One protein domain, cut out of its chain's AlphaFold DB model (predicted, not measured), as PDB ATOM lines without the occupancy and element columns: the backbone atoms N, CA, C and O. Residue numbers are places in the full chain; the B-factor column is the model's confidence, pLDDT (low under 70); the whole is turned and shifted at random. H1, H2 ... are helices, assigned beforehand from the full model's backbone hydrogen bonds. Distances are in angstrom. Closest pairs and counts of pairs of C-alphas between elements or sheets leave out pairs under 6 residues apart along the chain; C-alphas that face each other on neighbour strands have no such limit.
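Overview. This is residues 23 to 81 of the 221 residues of the protein "PPM-type phosphatase domain-containing protein" of Oesophagostomum dentatum (UniProt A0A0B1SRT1). This model has little regular structure: two short helices, H1 and H2, sit on opposite sides of a body of wound loops, whose later stretch, residues 58 to 81, passes through the middle. Residues 79 to 81 stick out at one end as a tail that adds to the length. The printed part has 59 residues with two named helices, H1 then H2, and no named strand; the class is all helix, with 13 residues in named elements. It is compact, with a radius of gyration of the C-alphas of 10.6 A, yet elongated, spanning 34 by 22 by 17 A.

Arrangement. H1, residues 28 to 36, and H2, residues 54 to 57, are apart. In H1 every O i to N i+4 pair is within hydrogen-bond range. H2 is too short for such a pair, and its 1 pair of O i and N i+3 is not within range.

Along the chain. H1 runs 12.3 A from C-alpha 28 at (2.188, 61.181, 366.577) to C-alpha 36 at (1.170, 55.868, 355.522). H2 spans 5.2 A and ends with C-alpha 57 at (16.143, 61.188, 351.513).

Size, cuts and confidence. The C-alphas farthest apart, those of Glu 64 and Tyr 81, are 35.5 A apart. The printed part has no cut. The link from H1 to H2, 17 residues, is long. Mean pLDDT of the printed part is 92.2, and no printed residue is under 70.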
ATOM      1  N   HIS A  23      10.215  67.120 365.310       90.31
ATOM      2  CA  HIS A  23      10.120  66.198 364.177       90.31
ATOM      3  C   HIS A  23      10.968  64.943 364.409       90.31
ATOM      4  O   HIS A  23      12.097  64.811 363.914       90.31
ATOM      5  N   ASP A  24      10.450  64.061 365.248       89.69
ATOM      6  CA  ASP A  24      10.966  62.730 365.507       89.69
ATOM      7  C   ASP A  24       9.824  61.715 365.619       89.69
ATOM      8  O   ASP A  24       8.662  62.031 365.397       89.69
ATOM      9  N   ASN A  25      10.175  60.471 365.912       87.50
ATOM     10  CA  ASN A  25       9.245  59.353 365.877       87.50
ATOM     11  C   ASN A  25       8.320  59.322 367.106       87.50
ATOM     12  O   ASN A  25       7.403  58.508 367.129       87.50
ATOM     13  N   ASP A  26       8.563  60.162 368.121       87.62
ATOM     14  CA  ASP A  26       7.656  60.307 369.265       87.62
ATOM     15  C   ASP A  26       6.505  61.276 368.931       87.62
ATOM     16  O   ASP A  26       5.504  61.316 369.648       87.62
ATOM     17  N   ASP A  27       6.625  62.057 367.848       91.38
ATOM     18  CA  ASP A  27       5.569  62.930 367.331       91.38
ATOM     19  C   ASP A  27       4.490  62.094 366.613       91.38
ATOM     20  O   ASP A  27       4.780  61.510 365.562       91.38
ATOM     21  N   PRO A  28       3.242  62.039 367.126       93.81
ATOM     22  CA  PRO A  28       2.188  61.181 366.577       93.81
ATOM     23  C   PRO A  28       1.912  61.421 365.091       93.81
ATOM     24  O   PRO A  28       1.663  60.482 364.339       93.81
ATOM     25  N   ASP A  29       2.011  62.675 364.655       93.81
ATOM     26  CA  ASP A  29       1.803  63.067 363.262       93.81
ATOM     27  C   ASP A  29       2.926  62.549 362.344       93.81
ATOM     28  O   ASP A  29       2.680  62.164 361.200       93.81
ATOM     29  N   GLU A  30       4.180  62.557 362.815       95.06
ATOM     30  CA  GLU A  30       5.307  61.996 362.058       95.06
ATOM     31  C   GLU A  30       5.260  60.470 362.052       95.06
ATOM     32  O   GLU A  30       5.559  59.862 361.024       95.06
ATOM     33  N   TYR A  31       4.824  59.864 363.160       95.88
ATOM     34  CA  TYR A  31       4.571  58.431 363.250       95.88
ATOM     35  C   TYR A  31       3.538  57.996 362.200       95.88
ATOM     36  O   TYR A  31       3.836  57.165 361.342       95.88
ATOM     37  N   GLU A  32       2.365  58.639 362.178       96.56
ATOM     38  CA  GLU A  32       1.302  58.349 361.208       96.56
ATOM     39  C   GLU A  32       1.755  58.614 359.760       96.56
ATOM     40  O   GLU A  32       1.425  57.859 358.838       96.56
ATOM     41  N   ARG A  33       2.539  59.678 359.527       96.19
ATOM     42  CA  ARG A  33       3.112  59.975 358.204       96.19
ATOM     43  C   ARG A  33       3.981  58.822 357.708       96.19
ATOM     44  O   ARG A  33       3.850  58.435 356.547       96.19
ATOM     45  N   LEU A  34       4.865  58.296 358.552       96.38
ATOM     46  CA  LEU A  34       5.758  57.189 358.202       96.38
ATOM     47  C   LEU A  34       4.976  55.894 357.948       96.38
ATOM     48  O   LEU A  34       5.207  55.242 356.925       96.38
ATOM     49  N   GLU A  35       3.971  55.585 358.770       95.81
ATOM     50  CA  GLU A  35       3.099  54.421 358.552       95.81
ATOM     51  C   GLU A  35       2.365  54.487 357.205       95.81
ATOM     52  O   GLU A  35       2.334  53.508 356.452       95.81
ATOM     53  N   LYS A  36       1.827  55.658 356.831       97.19
ATOM     54  CA  LYS A  36       1.170  55.868 355.522       97.19
ATOM     55  C   LYS A  36       2.109  55.616 354.340       97.19
ATOM     56  O   LYS A  36       1.654  55.217 353.263       97.19
ATOM     57  N   LEU A  37       3.411  55.817 354.540       96.00
ATOM     58  CA  LEU A  37       4.453  55.539 353.554       96.00
ATOM     59  C   LEU A  37       4.913  54.077 353.550       96.00
ATOM     60  O   LEU A  37       5.770  53.746 352.734       96.00
ATOM     61  N   ASN A  38       4.320  53.200 354.368       95.69
ATOM     62  CA  ASN A  38       4.747  51.810 354.548       95.69
ATOM     63  C   ASN A  38       6.184  51.707 355.095       95.69
ATOM     64  O   ASN A  38       6.970  50.872 354.652       95.69
ATOM     65  N   ILE A  39       6.527  52.597 356.027       95.50
ATOM     66  CA  ILE A  39       7.801  52.615 356.746       95.50
ATOM     67  C   ILE A  39       7.502  52.358 358.220       95.50
ATOM     68  O   ILE A  39       6.622  53.011 358.778       95.50
ATOM     69  N   ASP A  40       8.244  51.445 358.851       94.50
ATOM     70  CA  ASP A  40       8.218  51.292 360.308       94.50
ATOM     71  C   ASP A  40       8.779  52.570 360.960       94.50
ATOM     72  O   ASP A  40       9.961  52.873 360.776       94.50
ATOM     73  N   PRO A  41       7.986  53.343 361.723       93.56
ATOM     74  CA  PRO A  41       8.478  54.578 362.317       93.56
ATOM     75  C   PRO A  41       9.652  54.357 363.270       93.56
ATOM     76  O   PRO A  41      10.471  55.257 363.439       93.56
ATOM     77  N   LEU A  42       9.781  53.174 363.879       92.19
ATOM     78  CA  LEU A  42      10.884  52.865 364.790       92.19
ATOM     79  C   LEU A  42      12.215  52.633 364.061       92.19
ATOM     80  O   LEU A  42      13.268  52.786 364.679       92.19
ATOM     81  N   SER A  43      12.195  52.325 362.758       92.00
ATOM     82  CA  SER A  43      13.416  52.139 361.959       92.00
ATOM     83  C   SER A  43      14.026  53.460 361.476       92.00
ATOM     84  O   SER A  43      15.215  53.536 361.157       92.00
ATOM     85  N   VAL A  44      13.256  54.551 361.461       92.12
ATOM     86  CA  VAL A  44      13.754  55.867 361.043       92.12
ATOM     87  C   VAL A  44      14.512  56.521 362.191       92.12
ATOM     88  O   VAL A  44      13.918  56.993 363.147       92.12
ATOM     89  N   HIS A  45      15.837  56.626 362.113       89.69
ATOM     90  CA  HIS A  45      16.579  57.358 363.148       89.69
ATOM     91  C   HIS A  45      16.120  58.832 363.244       89.69
ATOM     92  O   HIS A  45      15.787  59.468 362.246       89.69
ATOM     93  N   ARG A  46      16.146  59.437 364.432       88.56
ATOM     94  CA  ARG A  46      15.759  60.850 364.601       88.56
ATOM     95  C   ARG A  46      16.793  61.779 363.931       88.56
ATOM     96  O   ARG A  46      17.987  61.482 363.996       88.56
ATOM     97  N   PRO A  47      16.402  62.927 363.343       90.75
ATOM     98  CA  PRO A  47      15.032  63.382 363.068       90.75
ATOM     99  C   PRO A  47      14.398  62.737 361.831       90.75
ATOM    100  O   PRO A  47      15.105  62.245 360.948       90.75
ATOM    101  N   THR A  48      13.070  62.866 361.746       93.38
ATOM    102  CA  THR A  48      12.231  62.483 360.595       93.38
ATOM    103  C   THR A  48      12.085  63.599 359.555       93.38
ATOM    104  O   THR A  48      11.616  63.356 358.445       93.38
ATOM    105  N   ARG A  49      12.514  64.825 359.879       93.00
ATOM    106  CA  ARG A  49      12.617  65.934 358.924       93.00
ATOM    107  C   ARG A  49      13.997  66.558 358.959       93.00
ATOM    108  O   ARG A  49      14.525  66.791 360.042       93.00
ATOM    109  N   ALA A  50      14.563  66.816 357.784       91.38
ATOM    110  CA  ALA A  50      15.927  67.276 357.593       91.38
ATOM    111  C   ALA A  50      16.128  68.100 356.327       91.38
ATOM    112  O   ALA A  50      15.655  67.740 355.249       91.38
ATOM    113  N   LEU A  51      16.953  69.144 356.431       91.06
ATOM    114  CA  LEU A  51      17.627  69.688 355.257       91.06
ATOM    115  C   LEU A  51      18.829  68.800 354.924       91.06
ATOM    116  O   LEU A  51      19.683  68.547 355.776       91.06
ATOM    117  N   GLY A  52      18.894  68.338 353.677       88.19
ATOM    118  CA  GLY A  52      19.931  67.419 353.218       88.19
ATOM    119  C   GLY A  52      19.606  65.966 353.557       88.19
ATOM    120  O   GLY A  52      18.532  65.488 353.207       88.19
ATOM    121  N   ASP A  53      20.559  65.280 354.191       89.62
ATOM    122  CA  ASP A  53      20.501  63.844 354.495       89.62
ATOM    123  C   ASP A  53      20.284  62.963 353.257       89.62
ATOM    124  O   ASP A  53      19.279  62.270 353.094       89.62
ATOM    125  N   TYR A  54      21.257  63.028 352.347       90.00
ATOM    126  CA  TYR A  54      21.186  62.363 351.050       90.00
ATOM    127  C   TYR A  54      20.856  60.867 351.167       90.00
ATOM    128  O   TYR A  54      19.997  60.375 350.445       90.00
ATOM    129  N   PHE A  55      21.457  60.158 352.122       90.31
ATOM    130  CA  PHE A  55      21.219  58.726 352.283       90.31
ATOM    131  C   PHE A  55      19.776  58.406 352.679       90.31
ATOM    132  O   PHE A  55      19.183  57.495 352.116       90.31
ATOM    133  N   ARG A  56      19.177  59.156 353.612       90.12
ATOM    134  CA  ARG A  56      17.812  58.864 354.090       90.12
ATOM    135  C   ARG A  56      16.714  59.546 353.279       90.12
ATOM    136  O   ARG A  56      15.542  59.222 353.459       90.12
ATOM    137  N   ARG A  57      17.077  60.476 352.393       90.06
ATOM    138  CA  ARG A  57      16.143  61.188 351.513       90.06
ATOM    139  C   ARG A  57      16.171  60.699 350.069       90.06
ATOM    140  O   ARG A  57      15.121  60.625 349.444       90.06
ATOM    141  N   ASN A  58      17.351  60.410 349.529       88.50
ATOM    142  CA  ASN A  58      17.563  60.135 348.107       88.50
ATOM    143  C   ASN A  58      18.025  58.701 347.813       88.50
ATOM    144  O   ASN A  58      17.797  58.256 346.697       88.50
ATOM    145  N   LEU A  59      18.637  58.009 348.781       91.56
ATOM    146  CA  LEU A  59      19.083  56.609 348.662       91.56
ATOM    147  C   LEU A  59      18.432  55.700 349.715       91.56
ATOM    148  O   LEU A  59      19.029  54.735 350.192       91.56
ATOM    149  N   TYR A  60      17.225  56.043 350.164       91.94
ATOM    150  CA  TYR A  60      16.565  55.263 351.210       91.94
ATOM    151  C   TYR A  60      16.150  53.878 350.709       91.94
ATOM    152  O   TYR A  60      16.113  52.935 351.487       91.94
ATOM    153  N   ASP A  61      15.875  53.746 349.417       90.94
ATOM    154  CA  ASP A  61      15.522  52.508 348.731       90.94
ATOM    155  C   ASP A  61      16.664  51.481 348.700       90.94
ATOM    156  O   ASP A  61      16.399  50.281 348.613       90.94
ATOM    157  N   GLU A  62      17.920  51.923 348.841       90.31
ATOM    158  CA  GLU A  62      19.081  51.036 349.003       90.31
ATOM    159  C   GLU A  62      19.106  50.342 350.370       90.31
ATOM    160  O   GLU A  62      19.796  49.335 350.554       90.31
ATOM    161  N   LYS A  63      18.359  50.863 351.349       90.25
ATOM    162  CA  LYS A  63      18.291  50.274 352.678       90.25
ATOM    163  C   LYS A  63      17.156  49.265 352.790       90.25
ATOM    164  O   LYS A  63      15.995  49.569 352.527       90.25
ATOM    165  N   GLU A  64      17.483  48.086 353.314       90.56
ATOM    166  CA  GLU A  64      16.503  47.017 353.537       90.56
ATOM    167  C   GLU A  64      15.333  47.457 354.433       90.56
ATOM    168  O   GLU A  64      14.192  47.090 354.162       90.56
ATOM    169  N   GLU A  65      15.601  48.299 355.439       90.25
ATOM    170  CA  GLU A  65      14.604  48.828 356.386       90.25
ATOM    171  C   GLU A  65      13.525  49.717 355.740       90.25
ATOM    172  O   GLU A  65      12.448  49.881 356.312       90.25
ATOM    173  N   PHE A  66      13.772  50.255 354.539       92.06
ATOM    174  CA  PHE A  66      12.821  51.098 353.799       92.06
ATOM    175  C   PHE A  66      12.359  50.458 352.488       92.06
ATOM    176  O   PHE A  66      11.772  51.118 351.623       92.06
ATOM    177  N   ARG A  67      12.593  49.154 352.317       90.38
ATOM    178  CA  ARG A  67      12.181  48.439 351.113       90.38
ATOM    179  C   ARG A  67      10.656  48.448 350.983       90.38
ATOM    180  O   ARG A  67       9.940  47.919 351.826       90.38
ATOM    181  N   GLY A  68      10.157  49.008 349.882       89.44
ATOM    182  CA  GLY A  68       8.716  49.150 349.647       89.44
ATOM    183  C   GLY A  68       8.098  50.403 350.274       89.44
ATOM    184  O   GLY A  68       6.870  50.517 350.303       89.44
ATOM    185  N   ALA A  69       8.925  51.339 350.746       95.19
ATOM    186  CA  ALA A  69       8.486  52.677 351.098       95.19
ATOM    187  C   ALA A  69       7.871  53.385 349.879       95.19
ATOM    188  O   ALA A  69       8.391  53.326 348.765       95.19
ATOM    189  N   LYS A  70       6.747  54.070 350.094       94.62
ATOM    190  CA  LYS A  70       6.007  54.809 349.053       94.62
ATOM    191  C   LYS A  70       6.495  56.248 348.871       94.62
ATOM    192  O   LYS A  70       5.965  56.973 348.034       94.62
ATOM    193  N   GLY A  71       7.459  56.672 349.678       93.50
ATOM    194  CA  GLY A  71       8.017  58.014 349.668       93.50
ATOM    195  C   GLY A  71       9.137  58.156 350.687       93.50
ATOM    196  O   GLY A  71       9.487  57.203 351.383       93.50
ATOM    197  N   ASN A  72       9.693  59.361 350.770       94.31
ATOM    198  CA  ASN A  72      10.910  59.612 351.532       94.31
ATOM    199  C   ASN A  72      10.665  59.465 353.051       94.31
ATOM    200  O   ASN A  72       9.796  60.160 353.594       94.31
ATOM    201  N   PRO A  73      11.463  58.643 353.763       94.12
ATOM    202  CA  PRO A  73      11.402  58.555 355.222       94.12
ATOM    203  C   PRO A  73      11.687  59.908 355.880       94.12
ATOM    204  O   PRO A  73      10.956  60.351 356.770       94.12
ATOM    205  N   VAL A  74      12.719  60.596 355.382       94.88
ATOM    206  CA  VAL A  74      13.128  61.920 355.849       94.88
ATOM    207  C   VAL A  74      12.785  62.975 354.801       94.88
ATOM    208  O   VAL A  74      13.257  62.902 353.666       94.88
ATOM    209  N   ILE A  75      11.976  63.966 355.179       94.50
ATOM    210  CA  ILE A  75      11.543  65.063 354.292       94.50
ATOM    211  C   ILE A  75      12.163  66.401 354.696       94.50
ATOM    212  O   ILE A  75      12.609  66.571 355.826       94.50
ATOM    213  N   SER A  76      12.193  67.363 353.775       93.75
ATOM    214  CA  SER A  76      12.782  68.691 354.011       93.75
ATOM    215  C   SER A  76      11.745  69.783 354.281       93.75
ATOM    216  O   SER A  76      12.129  70.931 354.491       93.75
ATOM    217  N   ASP A  77      10.456  69.436 354.282       92.44
ATOM    218  CA  ASP A  77       9.361  70.392 354.433       92.44
ATOM    219  C   ASP A  77       9.277  70.924 355.874       92.44
ATOM    220  O   ASP A  77       9.069  70.143 356.816       92.44
ATOM    221  N   PRO A  78       9.447  72.242 356.080       91.31
ATOM    222  CA  PRO A  78       9.344  72.839 357.400       91.31
ATOM    223  C   PRO A  78       7.880  73.033 357.806       91.31
ATOM    224  O   PRO A  78       6.994  73.203 356.968       91.31
ATOM    225  N   ASP A  79       7.644  73.093 359.112       90.25
ATOM    226  CA  ASP A  79       6.398  73.631 359.643       90.25
ATOM    227  C   ASP A  79       6.432  75.166 359.630       90.25
ATOM    228  O   ASP A  79       7.437  75.785 359.994       90.25
ATOM    229  N   PHE A  80       5.304  75.780 359.278       90.31
ATOM    230  CA  PHE A  80       5.125  77.226 359.337       90.31
ATOM    231  C   PHE A  80       4.255  77.596 360.533       90.31
ATOM    232  O   PHE A  80       3.125  77.130 360.664       90.31
ATOM    233  N   TYR A  81       4.778  78.476 361.383       90.50
ATOM    234  CA  TYR A  81       4.061  79.027 362.526       90.50
ATOM    235  C   TYR A  81       3.916  80.536 362.341       90.50
ATOM    236  O   TYR A  81       4.884  81.222 362.011       90.50
TER     237      TYR A  81